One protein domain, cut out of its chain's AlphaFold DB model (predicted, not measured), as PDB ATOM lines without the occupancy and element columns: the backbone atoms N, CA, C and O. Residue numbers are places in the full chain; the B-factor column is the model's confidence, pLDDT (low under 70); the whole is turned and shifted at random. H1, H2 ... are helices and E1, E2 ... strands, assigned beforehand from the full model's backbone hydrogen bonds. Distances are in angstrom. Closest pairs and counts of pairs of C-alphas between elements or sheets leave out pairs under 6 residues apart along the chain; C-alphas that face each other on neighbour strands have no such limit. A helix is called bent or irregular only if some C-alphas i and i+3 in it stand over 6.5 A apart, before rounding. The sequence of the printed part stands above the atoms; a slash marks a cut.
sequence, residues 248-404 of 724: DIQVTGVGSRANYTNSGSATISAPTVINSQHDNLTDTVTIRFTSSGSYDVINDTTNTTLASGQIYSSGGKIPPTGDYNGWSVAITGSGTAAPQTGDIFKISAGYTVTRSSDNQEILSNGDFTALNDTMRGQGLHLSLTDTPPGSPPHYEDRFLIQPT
ATOM      1  N   ASP A 248     413.673  63.473 177.692       89.12
ATOM      2  CA  ASP A 248     413.975  63.928 176.344       89.12
ATOM      3  C   ASP A 248     413.655  62.803 175.365       89.12
ATOM      4  O   ASP A 248     414.223  61.713 175.461       89.12
ATOM      5  N   ILE A 249     412.718  63.050 174.461       87.81
ATOM      6  CA  ILE A 249     412.400  62.163 173.352       87.81
ATOM      7  C   ILE A 249     413.039  62.747 172.106       87.81
ATOM      8  O   ILE A 249     412.721  63.876 171.732       87.81
ATOM      9  N   GLN A 250     413.855  61.952 171.423       87.75
ATOM     10  CA  GLN A 250     414.383  62.294 170.107       87.75
ATOM     11  C   GLN A 250     413.924  61.270 169.076       87.75
ATOM     12  O   GLN A 250     414.016  60.056 169.288       87.75
ATOM     13  N   VAL A 251     413.446  61.775 167.943       85.31
ATOM     14  CA  VAL A 251     413.053  60.973 166.790       85.31
ATOM     15  C   VAL A 251     414.302  60.658 165.977       85.31
ATOM     16  O   VAL A 251     414.901  61.531 165.359       85.31
ATOM     17  N   THR A 252     414.717  59.398 165.986       77.00
ATOM     18  CA  THR A 252     415.992  58.949 165.398       77.00
ATOM     19  C   THR A 252     415.849  58.371 163.993       77.00
ATOM     20  O   THR A 252     416.831  57.932 163.394       77.00
ATOM     21  N   GLY A 253     414.632  58.368 163.446       74.50
ATOM     22  CA  GLY A 253     414.333  57.904 162.095       74.50
ATOM     23  C   GLY A 253     413.307  56.787 162.139       74.50
ATOM     24  O   GLY A 253     412.123  57.056 162.300       74.50
ATOM     25  N   VAL A 254     413.751  55.537 162.021       69.94
ATOM     26  CA  VAL A 254     412.868  54.374 161.861       69.94
ATOM     27  C   VAL A 254     412.948  53.390 163.028       69.94
ATOM     28  O   VAL A 254     414.025  53.091 163.530       69.94
ATOM     29  N   GLY A 255     411.800  52.854 163.430       70.62
ATOM     30  CA  GLY A 255     411.615  51.703 164.311       70.62
ATOM     31  C   GLY A 255     410.921  50.569 163.549       70.62
ATOM     32  O   GLY A 255     410.227  50.813 162.562       70.62
ATOM     33  N   SER A 256     411.123  49.315 163.961       71.31
ATOM     34  CA  SER A 256     410.547  48.147 163.275       71.31
ATOM     35  C   SER A 256     409.885  47.181 164.240       71.31
ATOM     36  O   SER A 256     410.442  46.891 165.301       71.31
ATOM     37  N   ARG A 257     408.761  46.589 163.831       71.75
ATOM     38  CA  ARG A 257     408.034  45.625 164.654       71.75
ATOM     39  C   ARG A 257     407.304  44.573 163.819       71.75
ATOM     40  O   ARG A 257     406.720  44.871 162.779       71.75
ATOM     41  N   ALA A 258     407.308  43.327 164.288       57.62
ATOM     42  CA  ALA A 258     406.450  42.270 163.749       57.62
ATOM     43  C   ALA A 258     405.042  42.365 164.364       57.62
ATOM     44  O   ALA A 258     404.908  42.631 165.562       57.62
ATOM     45  N   ASN A 259     403.989  42.146 163.572       59.91
ATOM     46  CA  ASN A 259     402.628  42.139 164.107       59.91
ATOM     47  C   ASN A 259     402.381  40.893 164.984       59.91
ATOM     48  O   ASN A 259     402.899  39.813 164.707       59.91
ATOM     49  N   TYR A 260     401.548  41.032 166.019       49.09
ATOM     50  CA  TYR A 260     401.250  39.962 166.982       49.09
ATOM     51  C   TYR A 260     400.493  38.769 166.368       49.09
ATOM     52  O   TYR A 260     400.427  37.708 166.980       49.09
ATOM     53  N   THR A 261     399.916  38.932 165.173       54.06
ATOM     54  CA  THR A 261     399.142  37.900 164.462       54.06
ATOM     55  C   THR A 261     399.972  37.063 163.485       54.06
ATOM     56  O   THR A 261     399.390  36.259 162.759       54.06
ATOM     57  N   ASN A 262     401.295  37.256 163.415       63.94
ATOM     58  CA  ASN A 262     402.141  36.489 162.499       63.94
ATOM     59  C   ASN A 262     402.124  35.001 162.875       63.94
ATOM     60  O   ASN A 262     402.372  34.623 164.019       63.94
ATOM     61  N   SER A 263     401.811  34.158 161.894       61.62
ATOM     62  CA  SER A 263     401.601  32.717 162.092       61.62
ATOM     63  C   SER A 263     402.903  31.894 162.069       61.62
ATOM     64  O   SER A 263     402.874  30.687 162.310       61.62
ATOM     65  N   GLY A 264     404.053  32.550 161.848       61.00
ATOM     66  CA  GLY A 264     405.408  31.993 161.940       61.00
ATOM     67  C   GLY A 264     406.319  32.771 162.904       61.00
ATOM     68  O   GLY A 264     406.039  33.906 163.273       61.00
ATOM     69  N   SER A 265     407.451  32.178 163.302       71.19
ATOM     70  CA  SER A 265     408.432  32.791 164.220       71.19
ATOM     71  C   SER A 265     409.479  33.670 163.512       71.19
ATOM     72  O   SER A 265     410.623  33.758 163.965       71.19
ATOM     73  N   ALA A 266     409.133  34.252 162.362       83.06
ATOM     74  CA  ALA A 266     410.029  35.125 161.612       83.06
ATOM     75  C   ALA A 266     410.287  36.431 162.378       83.06
ATOM     76  O   ALA A 266     409.384  37.008 162.986       83.06
ATOM     77  N   THR A 267     411.527  36.908 162.330       84.06
ATOM     78  CA  THR A 267     411.965  38.126 163.027       84.06
ATOM     79  C   THR A 267     412.333  39.211 162.027       84.06
ATOM     80  O   THR A 267     412.752  38.914 160.909       84.06
ATOM     81  N   ILE A 268     412.184  40.469 162.432       86.94
ATOM     82  CA  ILE A 268     412.634  41.637 161.675       86.94
ATOM     83  C   ILE A 268     413.828  42.264 162.393       86.94
ATOM     84  O   ILE A 268     413.830  42.367 163.619       86.94
ATOM     85  N   SER A 269     414.867  42.626 161.644       87.06
ATOM     86  CA  SER A 269     416.012  43.359 162.182       87.06
ATOM     87  C   SER A 269     415.611  44.783 162.551       87.06
ATOM     88  O   SER A 269     414.742  45.356 161.898       87.06
ATOM     89  N   ALA A 270     416.336  45.392 163.495       79.25
ATOM     90  CA  ALA A 270     416.281  46.839 163.670       79.25
ATOM     91  C   ALA A 270     416.539  47.535 162.319       79.25
ATOM     92  O   ALA A 270     417.386  47.069 161.538       79.25
ATOM     93  N   PRO A 271     415.796  48.600 162.004       81.88
ATOM     94  CA  PRO A 271     415.933  49.270 160.731       81.88
ATOM     95  C   PRO A 271     417.182  50.149 160.723       81.88
ATOM     96  O   PRO A 271     417.636  50.646 161.749       81.88
ATOM     97  N   THR A 272     417.771  50.314 159.545       84.00
ATOM     98  CA  THR A 272     418.913  51.203 159.320       84.00
ATOM     99  C   THR A 272     418.469  52.359 158.440       84.00
ATOM    100  O   THR A 272     417.923  52.119 157.363       84.00
ATOM    101  N   VAL A 273     418.734  53.597 158.861       83.19
ATOM    102  CA  VAL A 273     418.567  54.781 158.007       83.19
ATOM    103  C   VAL A 273     419.652  54.748 156.929       83.19
ATOM    104  O   VAL A 273     420.843  54.751 157.234       83.19
ATOM    105  N   ILE A 274     419.244  54.677 155.665       85.50
ATOM    106  CA  ILE A 274     420.133  54.703 154.493       85.50
ATOM    107  C   ILE A 274     420.114  56.064 153.785       85.50
ATOM    108  O   ILE A 274     421.051  56.374 153.052       85.50
ATOM    109  N   ASN A 275     419.089  56.885 154.035       83.38
ATOM    110  CA  ASN A 275     418.979  58.255 153.547       83.38
ATOM    111  C   ASN A 275     418.189  59.116 154.549       83.38
ATOM    112  O   ASN A 275     416.965  59.047 154.610       83.38
ATOM    113  N   SER A 276     418.898  59.936 155.329       77.75
ATOM    114  CA  SER A 276     418.307  60.798 156.365       77.75
ATOM    115  C   SER A 276     417.618  62.056 155.828       77.75
ATOM    116  O   SER A 276     417.022  62.792 156.601       77.75
ATOM    117  N   GLN A 277     417.715  62.327 154.522       78.31
ATOM    118  CA  GLN A 277     417.121  63.505 153.875       78.31
ATOM    119  C   GLN A 277     415.777  63.189 153.202       78.31
ATOM    120  O   GLN A 277     415.306  63.959 152.370       78.31
ATOM    121  N   HIS A 278     415.203  62.016 153.469       79.56
ATOM    122  CA  HIS A 278     413.951  61.595 152.857       79.56
ATOM    123  C   HIS A 278     412.753  62.098 153.679       79.56
ATOM    124  O   HIS A 278     412.575  61.664 154.812       79.56
ATOM    125  N   ASP A 279     411.887  62.926 153.087       74.56
ATOM    126  CA  ASP A 279     410.755  63.583 153.780       74.56
ATOM    127  C   ASP A 279     409.783  62.602 154.474       74.56
ATOM    128  O   ASP A 279     409.178  62.915 155.491       74.56
ATOM    129  N   ASN A 280     409.654  61.387 153.932       80.44
ATOM    130  CA  ASN A 280     408.764  60.333 154.444       80.44
ATOM    131  C   ASN A 280     409.470  59.305 155.357       80.44
ATOM    132  O   ASN A 280     408.976  58.186 155.506       80.44
ATOM    133  N   LEU A 281     410.663  59.610 155.890       82.31
ATOM    134  CA  LEU A 281     411.490  58.641 156.632       82.31
ATOM    135  C   LEU A 281     410.773  58.016 157.834       82.31
ATOM    136  O   LEU A 281     410.991  56.853 158.157       82.31
ATOM    137  N   THR A 282     409.901  58.778 158.473       81.81
ATOM    138  CA  THR A 282     409.173  58.402 159.687       81.81
ATOM    139  C   THR A 282     407.763  57.869 159.413       81.81
ATOM    140  O   THR A 282     407.055  57.488 160.353       81.81
ATOM    141  N   ASP A 283     407.360  57.794 158.141       84.50
ATOM    142  CA  ASP A 283     406.076  57.233 157.729       84.50
ATOM    143  C   ASP A 283     405.918  55.792 158.221       84.50
ATOM    144  O   ASP A 283     406.845  54.978 158.199       84.50
ATOM    145  N   THR A 284     404.689  55.434 158.592       83.81
ATOM    146  CA  THR A 284     404.346  54.033 158.832       83.81
ATOM    147  C   THR A 284     404.287  53.281 157.504       83.81
ATOM    148  O   THR A 284     403.482  53.599 156.630       83.81
ATOM    149  N   VAL A 285     405.120  52.252 157.359       87.25
ATOM    150  CA  VAL A 285     405.181  51.369 156.194       87.25
ATOM    151  C   VAL A 285     404.921  49.923 156.610       87.25
ATOM    152  O   VAL A 285     405.598  49.367 157.472       87.25
ATOM    153  N   THR A 286     403.965  49.280 155.950       90.62
ATOM    154  CA  THR A 286     403.635  47.866 156.106       90.62
ATOM    155  C   THR A 286     404.318  47.024 155.025       90.62
ATOM    156  O   THR A 286     404.094  47.216 153.831       90.62
ATOM    157  N   ILE A 287     405.084  46.021 155.447       92.31
ATOM    158  CA  ILE A 287     405.533  44.893 154.628       92.31
ATOM    159  C   ILE A 287     404.526  43.759 154.833       92.31
ATOM    160  O   ILE A 287     404.443  43.184 155.921       92.31
ATOM    161  N   ARG A 288     403.743  43.440 153.801       92.50
ATOM    162  CA  ARG A 288     402.692  42.415 153.850       92.50
ATOM    163  C   ARG A 288     403.059  41.237 152.966       92.50
ATOM    164  O   ARG A 288     403.206  41.396 151.757       92.50
ATOM    165  N   PHE A 289     403.142  40.047 153.544       92.00
ATOM    166  CA  PHE A 289     403.416  38.832 152.787       92.00
ATOM    167  C   PHE A 289     402.165  38.362 152.044       92.00
ATOM    168  O   PHE A 289     401.126  38.074 152.639       92.00
ATOM    169  N   THR A 290     402.265  38.278 150.719       91.94
ATOM    170  CA  THR A 290     401.205  37.757 149.840       91.94
ATOM    171  C   THR A 290     401.328  36.241 149.667       91.94
ATOM    172  O   THR A 290     400.339  35.544 149.446       91.94
ATOM    173  N   SER A 291     402.537  35.704 149.844       89.56
ATOM    174  CA  SER A 291     402.858  34.274 149.907       89.56
ATOM    175  C   SER A 291     404.116  34.052 150.746       89.56
ATOM    176  O   SER A 291     404.803  35.009 151.083       89.56
ATOM    177  N   SER A 292     404.487  32.800 151.022       85.00
ATOM    178  CA  SER A 292     405.736  32.496 151.740       85.00
ATOM    179  C   SER A 292     407.022  32.901 150.999       85.00
ATOM    180  O   SER A 292     408.100  32.898 151.590       85.00
ATOM    181  N   GLY A 293     406.923  33.259 149.713       89.19
ATOM    182  CA  GLY A 293     408.045  33.713 148.888       89.19
ATOM    183  C   GLY A 293     407.911  35.140 148.360       89.19
ATOM    184  O   GLY A 293     408.781  35.570 147.602       89.19
ATOM    185  N   SER A 294     406.848  35.878 148.707       93.31
ATOM    186  CA  SER A 294     406.624  37.217 148.156       93.31
ATOM    187  C   SER A 294     405.890  38.164 149.101       93.31
ATOM    188  O   SER A 294     405.035  37.742 149.881       93.31
ATOM    189  N   TYR A 295     406.220  39.452 149.003       94.31
ATOM    190  CA  TYR A 295     405.644  40.522 149.809       94.31
ATOM    191  C   TYR A 295     405.379  41.794 148.994       94.31
ATOM    192  O   TYR A 295     406.022  42.059 147.974       94.31
ATOM    193  N   ASP A 296     404.448  42.596 149.500       94.62
ATOM    194  CA  ASP A 296     404.199  43.973 149.091       94.62
ATOM    195  C   ASP A 296     404.685  44.931 150.187       94.62
ATOM    196  O   ASP A 296     404.722  44.575 151.367       94.62
ATOM    197  N   VAL A 297     405.030  46.157 149.802       93.81
ATOM    198  CA  VAL A 297     405.418  47.249 150.700       93.81
ATOM    199  C   VAL A 297     404.459  48.412 150.480       93.81
ATOM    200  O   VAL A 297     404.346  48.931 149.368       93.81
ATOM    201  N   ILE A 298     403.751  48.810 151.531       91.94
ATOM    202  CA  ILE A 298     402.669  49.796 151.496       91.94
ATOM    203  C   ILE A 298     402.991  50.892 152.503       91.94
ATOM    204  O   ILE A 298     403.162  50.603 153.680       91.94
ATOM    205  N   ASN A 299     403.058  52.139 152.054       89.81
ATOM    206  CA  ASN A 299     403.091  53.290 152.942       89.81
ATOM    207  C   ASN A 299     401.669  53.530 153.467       89.81
ATOM    208  O   ASN A 299     400.789  53.939 152.709       89.81
ATOM    209  N   ASP A 300     401.443  53.224 154.744       85.25
ATOM    210  CA  ASP A 300     400.145  53.362 155.406       85.25
ATOM    211  C   ASP A 300     399.792  54.840 155.641       85.25
ATOM    212  O   ASP A 300     398.614  55.191 155.652       85.25
ATOM    213  N   THR A 301     400.801  55.706 155.782       81.56
ATOM    214  CA  THR A 301     400.649  57.151 156.026       81.56
ATOM    215  C   THR A 301     400.026  57.851 154.824       81.56
ATOM    216  O   THR A 301     399.032  58.563 154.941       81.56
ATOM    217  N   THR A 302     400.579  57.598 153.639       85.00
ATOM    218  CA  THR A 302     400.100  58.169 152.373       85.00
ATOM    219  C   THR A 302     399.074  57.277 151.673       85.00
ATOM    220  O   THR A 302     398.497  57.679 150.661       85.00
ATOM    221  N   ASN A 303     398.851  56.063 152.186       87.50
ATOM    222  CA  ASN A 303     398.052  55.008 151.563       87.50
ATOM    223  C   ASN A 303     398.516  54.670 150.125       87.50
ATOM    224  O   ASN A 303     397.704  54.478 149.217       87.50
ATOM    225  N   THR A 304     399.835  54.616 149.898       90.56
ATOM    226  CA  THR A 304     400.440  54.312 148.587       90.56
ATOM    227  C   THR A 304     401.277  53.038 148.619       90.56
ATOM    228  O   THR A 304     402.075  52.839 149.531       90.56
ATOM    229  N   THR A 305     401.191  52.202 147.584       92.94
ATOM    230  CA  THR A 305     402.069  51.030 147.430       92.94
ATOM    231  C   THR A 305     403.456  51.452 146.939       92.94
ATOM    232  O   THR A 305     403.583  51.964 145.830       92.94
ATOM    233  N   LEU A 306     404.493  51.210 147.745       91.75
ATOM    234  CA  LEU A 306     405.894  51.504 147.407       91.75
ATOM    235  C   LEU A 306     406.512  50.413 146.522       91.75
ATOM    236  O   LEU A 306     407.287  50.703 145.614       91.75
ATOM    237  N   ALA A 307     406.152  49.152 146.765       92.50
ATOM    238  CA  ALA A 307     406.561  48.018 145.945       92.50
ATOM    239  C   ALA A 307     405.531  46.891 146.033       92.50
ATOM    240  O   ALA A 307     404.885  46.713 147.061       92.50
ATOM    241  N   SER A 308     405.391  46.104 144.967       94.38
ATOM    242  CA  SER A 308     404.511  44.935 144.962       94.38
ATOM    243  C   SER A 308     405.200  43.725 144.339       94.38
ATOM    244  O   SER A 308     406.065  43.881 143.472       94.38
ATOM    245  N   GLY A 309     404.851  42.530 144.817       92.69
ATOM    246  CA  GLY A 309     405.328  41.252 144.298       92.69
ATOM    247  C   GLY A 309     406.832  41.032 144.461       92.69
ATOM    248  O   GLY A 309     407.440  40.327 143.655       92.69
ATOM    249  N   GLN A 310     407.458  41.651 145.464       94.75
ATOM    250  CA  GLN A 310     408.891  41.497 145.704       94.75
ATOM    251  C   GLN A 310     409.209  40.076 146.165       94.75
ATOM    252  O   GLN A 310     408.395  39.436 146.832       94.75
ATOM    253  N   ILE A 311     410.389  39.570 145.800       92.38
ATOM    254  CA  ILE A 311     410.832  38.220 146.166       92.38
ATOM    255  C   ILE A 311     411.404  38.253 147.583       92.38
ATOM    256  O   ILE A 311     412.316  39.029 147.876       92.38
ATOM    257  N   TYR A 312     410.899  37.382 148.453       92.00
ATOM    258  CA  TYR A 312     411.452  37.185 149.787       92.00
ATOM    259  C   TYR A 312     412.660  36.245 149.754       92.00
ATOM    260  O   TYR A 312     412.597  35.137 149.220       92.00
ATOM    261  N   SER A 313     413.748  36.669 150.394       92.25
ATOM    262  CA  SER A 313     414.864  35.811 150.777       92.25
ATOM    263  C   SER A 313     415.180  36.039 152.255       92.25
ATOM    264  O   SER A 313     415.254  37.177 152.716       92.25
ATOM    265  N   SER A 314     415.337  34.955 153.022       92.12
ATOM    266  CA  SER A 314     415.617  35.052 154.462       92.12
ATOM    267  C   SER A 314     416.929  35.796 154.709       92.12
ATOM    268  O   SER A 314     417.970  35.401 154.187       92.12
ATOM    269  N   GLY A 315     416.880  36.846 155.531       90.12
ATOM    270  CA  GLY A 315     418.014  37.728 155.825       90.12
ATOM    271  C   GLY A 315     418.359  38.711 154.699       90.12
ATOM    272  O   GLY A 315     419.319  39.470 154.828       90.12
ATOM    273  N   GLY A 316     417.603  38.709 153.597       91.31
ATOM    274  CA  GLY A 316     417.751  39.670 152.509       91.31
ATOM    275  C   GLY A 316     417.324  41.075 152.931       91.31
ATOM    276  O   GLY A 316     416.422  41.241 153.754       91.31
ATOM    277  N   LYS A 317     417.972  42.092 152.351       90.44
ATOM    278  CA  LYS A 317     417.608  43.493 152.584       90.44
ATOM    279  C   LYS A 317     416.277  43.830 151.916       90.44
ATOM    280  O   LYS A 317     416.008  43.398 150.796       90.44
ATOM    281  N   ILE A 318     415.486  44.643 152.599       90.25
ATOM    282  CA  ILE A 318     414.258  45.262 152.108       90.25
ATOM    283  C   ILE A 318     414.421  46.773 152.320       90.25
ATOM    284  O   ILE A 318     414.558  47.173 153.480       90.25
ATOM    285  N   PRO A 319     414.444  47.597 151.253       86.38
ATOM    286  CA  PRO A 319     414.444  47.218 149.834       86.38
ATOM    287  C   PRO A 319     415.690  46.410 149.420       86.38
ATOM    288  O   PRO A 319     416.780  46.648 149.939       86.38
ATOM    289  N   PRO A 320     415.573  45.492 148.440       80.56
ATOM    290  CA  PRO A 320     416.734  44.810 147.866       80.56
ATOM    291  C   PRO A 320     417.589  45.744 146.987       80.56
ATOM    292  O   PRO A 320     418.804  45.569 146.902       80.56
ATOM    293  N   THR A 321     416.967  46.745 146.354       75.88
ATOM    294  CA  THR A 321     417.604  47.813 145.562       75.88
ATOM    295  C   THR A 321     416.764  49.088 145.629       75.88
ATOM    296  O   THR A 321     415.538  48.992 145.601       75.88
ATOM    297  N   GLY A 322     417.394  50.265 145.615       75.19
ATOM    298  CA  GLY A 322     416.691  51.551 145.688       75.19
ATOM    299  C   GLY A 322     416.428  51.989 147.128       75.19
ATOM    300  O   GLY A 322     417.186  51.619 148.023       75.19
ATOM    301  N   ASP A 323     415.381  52.788 147.324       77.06
ATOM    302  CA  ASP A 323     415.058  53.411 148.604       77.06
ATOM    303  C   ASP A 323     413.541  53.333 148.878       77.06
ATOM    304  O   ASP A 323     412.744  53.770 148.047       77.06
ATOM    305  N   TYR A 324     413.132  52.732 150.002       84.44
ATOM    306  CA  TYR A 324     411.739  52.704 150.472       84.44
ATOM    307  C   TYR A 324     411.641  53.667 151.650       84.44
ATOM    308  O   TYR A 324     411.769  53.249 152.793       84.44
ATOM    309  N   ASN A 325     411.446  54.954 151.366       81.94
ATOM    310  CA  ASN A 325     411.394  56.015 152.374       81.94
ATOM    311  C   ASN A 325     412.662  56.145 153.246       81.94
ATOM    312  O   ASN A 325     412.577  56.456 154.422       81.94
ATOM    313  N   GLY A 326     413.853  55.910 152.720       84.25
ATOM    314  CA  GLY A 326     415.113  56.212 153.402       84.25
ATOM    315  C   GLY A 326     415.629  55.152 154.371       84.25
ATOM    316  O   GLY A 326     416.629  55.410 155.046       84.25
ATOM    317  N   TRP A 327     415.015  53.964 154.452       88.06
ATOM    318  CA  TRP A 327     415.397  52.907 155.399       88.06
ATOM    319  C   TRP A 327     415.652  51.533 154.761       88.06
ATOM    320  O   TRP A 327     415.240  51.240 153.641       88.06
ATOM    321  N   SER A 328     416.337  50.657 155.506       88.12
ATOM    322  CA  SER A 328     416.564  49.247 155.165       88.12
ATOM    323  C   SER A 328     416.351  48.332 156.372       88.12
ATOM    324  O   SER A 328     416.847  48.615 157.460       88.12
ATOM    325  N   VAL A 329     415.695  47.188 156.160       90.50
ATOM    326  CA  VAL A 329     415.548  46.096 157.149       90.50
ATOM    327  C   VAL A 329     415.894  44.738 156.549       90.50
ATOM    328  O   VAL A 329     416.047  44.614 155.335       90.50
ATOM    329  N   ALA A 330     415.977  43.705 157.385       91.94
ATOM    330  CA  ALA A 330     416.017  42.310 156.967       91.94
ATOM    331  C   ALA A 330     415.003  41.484 157.763       91.94
ATOM    332  O   ALA A 330     414.894  41.620 158.982       91.94
ATOM    333  N   ILE A 331     414.280  40.595 157.079       91.62
ATOM    334  CA  ILE A 331     413.367  39.635 157.714       91.62
ATOM    335  C   ILE A 331     414.011  38.253 157.655       91.62
ATOM    336  O   ILE A 331     414.434  37.806 156.589       91.62
ATOM    337  N   THR A 332     414.117  37.586 158.802       91.44
ATOM    338  CA  THR A 332     414.784  36.286 158.942       91.44
ATOM    339  C   THR A 332     413.789  35.221 159.383       91.44
ATOM    340  O   THR A 332     413.154  35.343 160.429       91.44
ATOM    341  N   GLY A 333     413.687  34.154 158.591       87.06
ATOM    342  CA  GLY A 333     412.794  33.022 158.826       87.06
ATOM    343  C   GLY A 333     412.786  32.075 157.625       87.06
ATOM    344  O   GLY A 333     412.671  32.525 156.483       87.06
ATOM    345  N   SER A 334     412.919  30.768 157.867       81.44
ATOM    346  CA  SER A 334     412.966  29.729 156.828       81.44
ATOM    347  C   SER A 334     412.155  28.488 157.222       81.44
ATOM    348  O   SER A 334     411.866  28.262 158.398       81.44
ATOM    349  N   GLY A 335     411.753  27.676 156.238       81.50
ATOM    350  CA  GLY A 335     410.951  26.471 156.484       81.50
ATOM    351  C   GLY A 335     409.621  26.791 157.176       81.50
ATOM    352  O   GLY A 335     408.880  27.654 156.717       81.50
ATOM    353  N   THR A 336     409.333  26.125 158.296       74.50
ATOM    354  CA  THR A 336     408.137  26.384 159.124       74.50
ATOM    355  C   THR A 336     408.186  27.720 159.872       74.50
ATOM    356  O   THR A 336     407.163  28.165 160.376       74.50
ATOM    357  N   ALA A 337     409.357  28.359 159.946       78.25
ATOM    358  CA  ALA A 337     409.548  29.691 160.516       78.25
ATOM    359  C   ALA A 337     409.558  30.800 159.447       78.25
ATOM    360  O   ALA A 337     409.807  31.954 159.781       78.25
ATOM    361  N   ALA A 338     409.341  30.473 158.165       84.06
ATOM    362  CA  ALA A 338     409.201  31.483 157.119       84.06
ATOM    363  C   ALA A 338     407.894  32.275 157.304       84.06
ATOM    364  O   ALA A 338     406.898  31.684 157.739       84.06
ATOM    365  N   PRO A 339     407.867  33.568 156.930       88.69
ATOM    366  CA  PRO A 339     406.623  34.325 156.861       88.69
ATOM    367  C   PRO A 339     405.581  33.613 155.987       88.69
ATOM    368  O   PRO A 339     405.926  33.004 154.972       88.69
ATOM    369  N   GLN A 340     404.314  33.673 156.377       87.56
ATOM    370  CA  GLN A 340     403.182  33.091 155.654       87.56
ATOM    371  C   GLN A 340     402.321  34.174 154.993       87.56
ATOM    372  O   GLN A 340     402.460  35.365 155.270       87.56
ATOM    373  N   THR A 341     401.401  33.768 154.111       89.50
ATOM    374  CA  THR A 341     400.405  34.691 153.546       89.50
ATOM    375  C   THR A 341     399.630  35.382 154.665       89.50
ATOM    376  O   THR A 341     399.021  34.718 155.501       89.50
ATOM    377  N   GLY A 342     399.606  36.713 154.639       83.81
ATOM    378  CA  GLY A 342     398.931  37.538 155.638       83.81
ATOM    379  C   GLY A 342     399.825  37.998 156.790       83.81
ATOM    380  O   GLY A 342     399.393  38.878 157.534       83.81
ATOM    381  N   ASP A 343     401.057  37.487 156.911       87.25
ATOM    382  CA  ASP A 343     402.015  38.005 157.890       87.25
ATOM    383  C   ASP A 343     402.390  39.458 157.550       87.25
ATOM    384  O   ASP A 343     402.579  39.832 156.384       87.25
ATOM    385  N   ILE A 344     402.478  40.294 158.585       87.81
ATOM    386  CA  ILE A 344     402.709  41.735 158.487       87.81
ATOM    387  C   ILE A 344     403.887  42.134 159.376       87.81
ATOM    388  O   ILE A 344     403.966  41.775 160.555       87.81
ATOM    389  N   PHE A 345     404.771  42.952 158.816       87.12
ATOM    390  CA  PHE A 345     405.826  43.652 159.534       87.12
ATOM    391  C   PHE A 345     405.683  45.145 159.276       87.12
ATOM    392  O   PHE A 345     405.369  45.544 158.157       87.12
ATOM    393  N   LYS A 346     405.885  45.966 160.301       84.81
ATOM    394  CA  LYS A 346     405.743  47.416 160.209       84.81
ATOM    395  C   LYS A 346     407.068  48.105 160.472       84.81
ATOM    396  O   LYS A 346     407.788  47.722 161.394       84.81
ATOM    397  N   ILE A 347     407.340  49.123 159.671       86.50
ATOM    398  CA  ILE A 347     408.335  50.159 159.919       86.50
ATOM    399  C   ILE A 347     407.567  51.435 160.243       86.50
ATOM    400  O   ILE A 347     406.519  51.676 159.656       86.50
ATOM    401  N   SER A 348     408.037  52.222 161.194       82.75
ATOM    402  CA  SER A 348     407.430  53.500 161.584       82.75
ATOM    403  C   SER A 348     408.506  54.432 162.119       82.75
ATOM    404  O   SER A 348     409.663  54.031 162.178       82.75
ATOM    405  N   ALA A 349     408.141  55.625 162.586       80.38
ATOM    406  CA  ALA A 349     409.040  56.472 163.365       80.38
ATOM    407  C   ALA A 349     409.719  55.700 164.519       80.38
ATOM    408  O   ALA A 349     409.064  54.929 165.234       80.38
ATOM    409  N   GLY A 350     411.029  55.901 164.661       84.50
ATOM    410  CA  GLY A 350     411.865  55.396 165.747       84.50
ATOM    411  C   GLY A 350     412.159  56.484 166.777       84.50
ATOM    412  O   GLY A 350     412.357  57.644 166.419       84.50
ATOM    413  N   TYR A 351     412.199  56.097 168.049       85.56
ATOM    414  CA  TYR A 351     412.348  56.999 169.183       85.56
ATOM    415  C   TYR A 351     413.456  56.536 170.117       85.56
ATOM    416  O   TYR A 351     413.603  55.346 170.413       85.56
ATOM    417  N   THR A 352     414.183  57.509 170.645       87.88
ATOM    418  CA  THR A 352     415.024  57.349 171.829       87.88
ATOM    419  C   THR A 352     414.430  58.144 172.977       87.88
ATOM    420  O   THR A 352     413.747  59.146 172.760       87.88
ATOM    421  N   VAL A 353     414.666  57.672 174.199       89.62
ATOM    422  CA  VAL A 353     414.261  58.380 175.414       89.62
ATOM    423  C   VAL A 353     415.455  58.482 176.337       89.62
ATOM    424  O   VAL A 353     415.998  57.463 176.768       89.62
ATOM    425  N   THR A 354     415.831  59.706 176.684       87.81
ATOM    426  CA  THR A 354     416.871  59.992 177.669       87.81
ATOM    427  C   THR A 354     416.252  60.624 178.908       87.81
ATOM    428  O   THR A 354     415.543  61.626 178.827       87.81
ATOM    429  N   ARG A 355     416.541  60.058 180.076       87.00
ATOM    430  CA  ARG A 355     416.169  60.647 181.361       87.00
ATOM    431  C   ARG A 355     417.109  61.810 181.689       87.00
ATOM    432  O   ARG A 355     418.326  61.648 181.675       87.00
ATOM    433  N   SER A 356     416.562  62.982 181.998       84.62
ATOM    434  CA  SER A 356     417.340  64.229 182.089       84.62
ATOM    435  C   SER A 356     418.176  64.346 183.365       84.62
ATOM    436  O   SER A 356     419.236  64.966 183.342       84.62
ATOM    437  N   SER A 357     417.728  63.738 184.465       77.62
ATOM    438  CA  SER A 357     418.400  63.806 185.774       77.62
ATOM    439  C   SER A 357     419.749  63.083 185.828       77.62
ATOM    440  O   SER A 357     420.574  63.400 186.674       77.62
ATOM    441  N   ASP A 358     419.964  62.073 184.983       77.50
ATOM    442  CA  ASP A 358     421.192  61.266 184.977       77.50
ATOM    443  C   ASP A 358     421.709  60.927 183.573       77.50
ATOM    444  O   ASP A 358     422.680  60.182 183.428       77.50
ATOM    445  N   ASN A 359     421.076  61.493 182.542       78.88
ATOM    446  CA  ASN A 359     421.409  61.305 181.134       78.88
ATOM    447  C   ASN A 359     421.436  59.824 180.707       78.88
ATOM    448  O   ASN A 359     422.190  59.445 179.810       78.88
ATOM    449  N   GLN A 360     420.634  58.978 181.362       83.38
ATOM    450  CA  GLN A 360     420.500  57.572 180.995       83.38
ATOM    451  C   GLN A 360     419.514  57.420 179.841       83.38
ATOM    452  O   GLN A 360     418.373  57.880 179.913       83.38
ATOM    453  N   GLU A 361     419.945  56.737 178.786       87.69
ATOM    454  CA  GLU A 361     419.056  56.300 177.714       87.69
ATOM    455  C   GLU A 361     418.240  55.098 178.203       87.69
ATOM    456  O   GLU A 361     418.786  54.035 178.499       87.69
ATOM    457  N   ILE A 362     416.927  55.279 178.320       83.75
ATOM    458  CA  ILE A 362     415.995  54.247 178.798       83.75
ATOM    459  C   ILE A 362     415.221  53.579 177.658       83.75
ATOM    460  O   ILE A 362     414.596  52.540 177.859       83.75
ATOM    461  N   LEU A 363     415.279  54.153 176.456       84.19
ATOM    462  CA  LEU A 363     414.819  53.527 175.224       84.19
ATOM    463  C   LEU A 363     415.766  53.883 174.085       84.19
ATOM    464  O   LEU A 363     416.058  55.059 173.876       84.19
ATOM    465  N   SER A 364     416.156  52.863 173.323       85.25
ATOM    466  CA  SER A 364     416.999  52.991 172.139       85.25
ATOM    467  C   SER A 364     416.241  52.544 170.891       85.25
ATOM    468  O   SER A 364     415.897  51.366 170.783       85.25
ATOM    469  N   ASN A 365     415.985  53.463 169.954       75.31
ATOM    470  CA  ASN A 365     415.394  53.204 168.629       75.31
ATOM    471  C   ASN A 365     414.116  52.330 168.636       75.31
ATOM    472  O   ASN A 365     413.941  51.455 167.782       75.31
ATOM    473  N   GLY A 366     413.223  52.547 169.605       76.12
ATOM    474  CA  GLY A 366     411.934  51.852 169.697       76.12
ATOM    475  C   GLY A 366     410.862  52.481 168.806       76.12
ATOM    476  O   GLY A 366     410.948  53.659 168.486       76.12
ATOM    477  N   ASP A 367     409.832  51.723 168.417       77.88
ATOM    478  CA  ASP A 367     408.635  52.306 167.793       77.88
ATOM    479  C   ASP A 367     407.773  53.064 168.828       77.88
ATOM    480  O   ASP A 367     408.077  53.077 170.024       77.88
ATOM    481  N   PHE A 368     406.678  53.705 168.396       74.44
ATOM    482  CA  PHE A 368     405.816  54.460 169.323       74.44
ATOM    483  C   PHE A 368     405.203  53.570 170.419       74.44
ATOM    484  O   PHE A 368     404.979  54.029 171.536       74.44
ATOM    485  N   THR A 369     404.960  52.290 170.125       70.69
ATOM    486  CA  THR A 369     404.455  51.342 171.128       70.69
ATOM    487  C   THR A 369     405.499  51.122 172.214       70.69
ATOM    488  O   THR A 369     405.182  51.265 173.386       70.69
ATOM    489  N   ALA A 370     406.751  50.851 171.832       69.62
ATOM    490  CA  ALA A 370     407.857  50.710 172.771       69.62
ATOM    491  C   ALA A 370     408.105  52.000 173.567       69.62
ATOM    492  O   ALA A 370     408.351  51.933 174.767       69.62
ATOM    493  N   LEU A 371     407.989  53.170 172.930       74.31
ATOM    494  CA  LEU A 371     408.020  54.461 173.616       74.31
ATOM    495  C   LEU A 371     406.928  54.556 174.680       74.31
ATOM    496  O   LEU A 371     407.229  54.833 175.841       74.31
ATOM    497  N   ASN A 372     405.674  54.308 174.304       70.19
ATOM    498  CA  ASN A 372     404.565  54.385 175.244       70.19
ATOM    499  C   ASN A 372     404.734  53.349 176.363       70.19
ATOM    500  O   ASN A 372     404.634  53.709 177.524       70.19
ATOM    501  N   ASP A 373     405.085  52.098 176.060       69.75
ATOM    502  CA  ASP A 373     405.330  51.052 177.061       69.75
ATOM    503  C   ASP A 373     406.454  51.426 178.039       69.75
ATOM    504  O   ASP A 373     406.283  51.292 179.254       69.75
ATOM    505  N   THR A 374     407.575  51.954 177.536       72.38
ATOM    506  CA  THR A 374     408.674  52.447 178.376       72.38
ATOM    507  C   THR A 374     408.184  53.541 179.315       72.38
ATOM    508  O   THR A 374     408.418  53.457 180.522       72.38
ATOM    509  N   MET A 375     407.471  54.537 178.788       73.50
ATOM    510  CA  MET A 375     406.973  55.674 179.566       73.50
ATOM    511  C   MET A 375     405.879  55.263 180.551       73.50
ATOM    512  O   MET A 375     405.855  55.747 181.683       73.50
ATOM    513  N   ARG A 376     405.041  54.287 180.195       70.94
ATOM    514  CA  ARG A 376     404.041  53.695 181.092       70.94
ATOM    515  C   ARG A 376     404.702  52.989 182.261       70.94
ATOM    516  O   ARG A 376     404.220  53.113 183.383       70.94
ATOM    517  N   GLY A 377     405.834  52.325 182.024       62.03
ATOM    518  CA  GLY A 377     406.700  51.807 183.085       62.03
ATOM    519  C   GLY A 377     407.214  52.897 184.038       62.03
ATOM    520  O   GLY A 377     407.526  52.600 185.185       62.03
ATOM    521  N   GLN A 378     407.247  54.158 183.598       66.81
ATOM    522  CA  GLN A 378     407.571  55.328 184.425       66.81
ATOM    523  C   GLN A 378     406.339  55.974 185.088       66.81
ATOM    524  O   GLN A 378     406.487  56.968 185.791       66.81
ATOM    525  N   GLY A 379     405.125  55.451 184.878       65.19
ATOM    526  CA  GLY A 379     403.873  56.057 185.354       65.19
ATOM    527  C   GLY A 379     403.290  57.133 184.426       65.19
ATOM    528  O   GLY A 379     402.375  57.857 184.823       65.19
ATOM    529  N   LEU A 380     403.798  57.239 183.193       69.94
ATOM    530  CA  LEU A 380     403.380  58.222 182.193       69.94
ATOM    531  C   LEU A 380     402.748  57.542 180.990       69.94
ATOM    532  O   LEU A 380     403.346  56.674 180.369       69.94
ATOM    533  N   HIS A 381     401.567  57.986 180.597       70.12
ATOM    534  CA  HIS A 381     401.000  57.590 179.320       70.12
ATOM    535  C   HIS A 381     401.192  58.684 178.297       70.12
ATOM    536  O   HIS A 381     400.867  59.847 178.554       70.12
ATOM    537  N   LEU A 382     401.702  58.288 177.136       66.06
ATOM    538  CA  LEU A 382     401.866  59.180 176.011       66.06
ATOM    539  C   LEU A 382     400.782  58.921 174.984       66.06
ATOM    540  O   LEU A 382     400.480  57.787 174.625       66.06
ATOM    541  N   SER A 383     400.215  60.004 174.481       67.81
ATOM    542  CA  SER A 383     399.356  59.971 173.308       67.81
ATOM    543  C   SER A 383     399.993  60.815 172.223       67.81
ATOM    544  O   SER A 383     400.340  61.975 172.453       67.81
ATOM    545  N   LEU A 384     400.145  60.208 171.052       67.50
ATOM    546  CA  LEU A 384     400.565  60.873 169.833       67.50
ATOM    547  C   LEU A 384     399.321  61.134 168.992       67.50
ATOM    548  O   LEU A 384     398.569  60.209 168.685       67.50
ATOM    549  N   THR A 385     399.091  62.394 168.650       56.97
ATOM    550  CA  THR A 385     398.058  62.775 167.689       56.97
ATOM    551  C   THR A 385     398.712  63.378 166.462       56.97
ATOM    552  O   THR A 385     399.388  64.406 166.553       56.97
ATOM    553  N   ASP A 386     398.448  62.768 165.312       54.78
ATOM    554  CA  ASP A 386     398.833  63.304 164.014       54.78
ATOM    555  C   ASP A 386     397.747  64.297 163.584       54.78
ATOM    556  O   ASP A 386     396.664  63.913 163.133       54.78
ATOM    557  N   THR A 387     397.992  65.591 163.784       50.81
ATOM    558  CA  THR A 387     397.110  66.666 163.308       50.81
ATOM    559  C   THR A 387     397.860  67.525 162.291       50.81
ATOM    560  O   THR A 387     398.695  68.327 162.713       50.81
ATOM    561  N   PRO A 388     397.559  67.430 160.973       55.84
ATOM    562  CA  PRO A 388     396.517  66.617 160.316       55.84
ATOM    563  C   PRO A 388     396.766  65.092 160.347       55.84
ATOM    564  O   PRO A 388     397.924  64.683 160.420       55.84
ATOM    565  N   PRO A 389     395.713  64.252 160.216       56.16
ATOM    566  CA  PRO A 389     395.849  62.792 160.186       56.16
ATOM    567  C   PRO A 389     396.855  62.327 159.129       56.16
ATOM    568  O   PRO A 389     396.748  62.734 157.972       56.16
ATOM    569  N   GLY A 390     397.809  61.475 159.520       57.81
ATOM    570  CA  GLY A 390     398.883  61.004 158.638       57.81
ATOM    571  C   GLY A 390     400.081  61.954 158.528       57.81
ATOM    572  O   GLY A 390     400.790  61.908 157.532       57.81
ATOM    573  N   SER A 391     400.302  62.829 159.513       68.88
ATOM    574  CA  SER A 391     401.515  63.659 159.610       68.88
ATOM    575  C   SER A 391     402.417  63.134 160.737       68.88
ATOM    576  O   SER A 391     402.285  63.624 161.862       68.88
ATOM    577  N   PRO A 392     403.287  62.137 160.482       69.44
ATOM    578  CA  PRO A 392     404.174  61.591 161.506       69.44
ATOM    579  C   PRO A 392     405.161  62.659 162.006       69.44
ATOM    580  O   PRO A 392     405.366  63.681 161.339       69.44
ATOM    581  N   PRO A 393     405.788  62.455 163.179       77.69
ATOM    582  CA  PRO A 393     406.914  63.293 163.576       77.69
ATOM    583  C   PRO A 393     408.041  63.120 162.564       77.69
ATOM    584  O   PRO A 393     408.171  62.047 161.985       77.69
ATOM    585  N   HIS A 394     408.848  64.142 162.337       79.75
ATOM    586  CA  HIS A 394     409.942  64.098 161.376       79.75
ATOM    587  C   HIS A 394     411.260  63.659 162.038       79.75
ATOM    588  O   HIS A 394     411.379  63.603 163.264       79.75
ATOM    589  N   TYR A 395     412.252  63.286 161.229       82.81
ATOM    590  CA  TYR A 395     413.579  62.915 161.723       82.81
ATOM    591  C   TYR A 395     414.229  64.095 162.464       82.81
ATOM    592  O   TYR A 395     414.157  65.224 161.991       82.81
ATOM    593  N   GLU A 396     414.869  63.822 163.606       81.38
ATOM    594  CA  GLU A 396     415.459  64.811 164.525       81.38
ATOM    595  C   GLU A 396     414.453  65.700 165.280       81.38
ATOM    596  O   GLU A 396     414.877  66.557 166.059       81.38
ATOM    597  N   ASP A 397     413.138  65.471 165.149       83.75
ATOM    598  CA  ASP A 397     412.161  66.097 166.045       83.75
ATOM    599  C   ASP A 397     412.461  65.709 167.503       83.75
ATOM    600  O   ASP A 397     412.767  64.553 167.823       83.75
ATOM    601  N   ARG A 398     412.337  66.679 168.413       85.56
ATOM    602  CA  ARG A 398     412.587  66.492 169.843       85.56
ATOM    603  C   ARG A 398     411.456  66.999 170.720       85.56
ATOM    604  O   ARG A 398     410.852  68.040 170.457       85.56
ATOM    605  N   PHE A 399     411.194  66.285 171.808       84.88
ATOM    606  CA  PHE A 399     410.156  66.626 172.775       84.88
ATOM    607  C   PHE A 399     410.681  66.453 174.200       84.88
ATOM    608  O   PHE A 399     411.235  65.412 174.530       84.88
ATOM    609  N   LEU A 400     410.474  67.452 175.055       86.12
ATOM    610  CA  LEU A 400     410.790  67.385 176.478       86.12
ATOM    611  C   LEU A 400     409.502  67.175 177.273       86.12
ATOM    612  O   LEU A 400     408.593  68.004 177.246       86.12
ATOM    613  N   ILE A 401     409.423  66.065 177.993       85.56
ATOM    614  CA  ILE A 401     408.317  65.758 178.891       85.56
ATOM    615  C   ILE A 401     408.705  66.203 180.292       85.56
ATOM    616  O   ILE A 401     409.739  65.789 180.804       85.56
ATOM    617  N   GLN A 402     407.824  66.984 180.912       84.69
ATOM    618  CA  GLN A 402     407.893  67.413 182.303       84.69
ATOM    619  C   GLN A 402     406.736  66.761 183.067       84.69
ATOM    620  O   GLN A 402     405.619  67.297 183.052       84.69
ATOM    621  N   PRO A 403     406.951  65.587 183.686       81.38
ATOM    622  CA  PRO A 403     405.886  64.799 184.307       81.38
ATOM    623  C   PRO A 403     405.206  65.531 185.458       81.38
ATOM    624  O   PRO A 403     403.982  65.564 185.554       81.38
ATOM    625  N   THR A 404     406.022  66.111 186.332       81.81
ATOM    626  CA  THR A 404     405.594  66.580 187.650       81.81
ATOM    627  C   THR A 404     405.978  68.022 187.915       81.81
ATOM    628  O   THR A 404     405.307  68.653 188.722       81.81
TER     629      THR A 404
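What this domain is: This is residues 248 to 404 of the 724 residues of the protein "Flagellar hook-associated protein 1" of Gammaproteobacteria bacterium (UniProt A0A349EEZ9). Two lobes are joined by two long bent strands, E1 and E6, which run side by side from one lobe into the other. In one lobe E2, E3 and E4 continue the sheet from one end of E6, and E5 with short paired stretches makes a separate wall; in the other lobe E1, E6, E7 and E9 make a sheet with H1 packed on one face and E8 beside H1. The printed part has 157 residues, with one named helix and nine named strands in the order E1 E2 E3 E4 E5 E6 E7 H1 E8 E9, and is mostly strand. The sheet is branched and its neighbour pairs are antiparallel. The whole is compact by its radius of gyration of the C-alphas, 16.2 A, yet elongated, spanning 51 by 31 by 25 A.

Where its parts are: E1, residues 248 to 258, begins at C-alpha 248 (413.975, 63.928, 176.344), bends by 80 degrees at residue 253 and is 26.2 A long from first to last C-alpha. E2, residues 285 to 291, E3, residues 294 to 299, and E4, residues 304 to 311, form a meander, each strand the antiparallel neighbour of the one before. E5 is residues 327 to 332. E6, residues 344 to 355, is 32.6 A long and bends by 55 degrees at residue 348. E7, residues 360 to 366, H1, residues 368 to 377, E8, residues 380 to 386, and E9, residues 398 to 402, follow; E9 ends at C-alpha 402 (407.893, 67.413, 182.303).

How they stand to each other: E6 has E1 on one side, with N 250 and O 352 3.1 A apart, and E2 and E7 on the other side. E2 is beside residues 344 to 347, with N 287 and O 345 2.8 A apart; E7, in a hairpin with E6, is beside residues 350 to 355, with N 355 and O 360 2.9 A apart. E9 is an edge strand beside E1, with N 249 and O 399 2.8 A apart. E5 pairs with no named strand, but residues 267 to 268, 272 to 273 and 317 to 318 pair with it, antiparallel. H1 is on the sheet at a height of 8.9 A, only just over E7 alone, with 2 of its C-alphas falling on E6; it runs along the strands, at 16 degrees to E7 on the local plane. Every O i to N i+4 pair in H1 is within hydrogen-bond range. The closest C-alphas of H1 and E8, Asn 372 and Leu 382, are 5.6 A apart.

The domain as a whole: The two C-alphas farthest apart, those of Gly 335 and Thr 404, are 51.1 A apart. The printed part has no cut. The links E1 to E2, E4 to E5, E5 to E6 and E8 to E9 are long. The mean pLDDT of the printed part is 80.7; it is under 70 at residues 254, 258 to 264, 370, 373, 377 to 380 and 382 to 392.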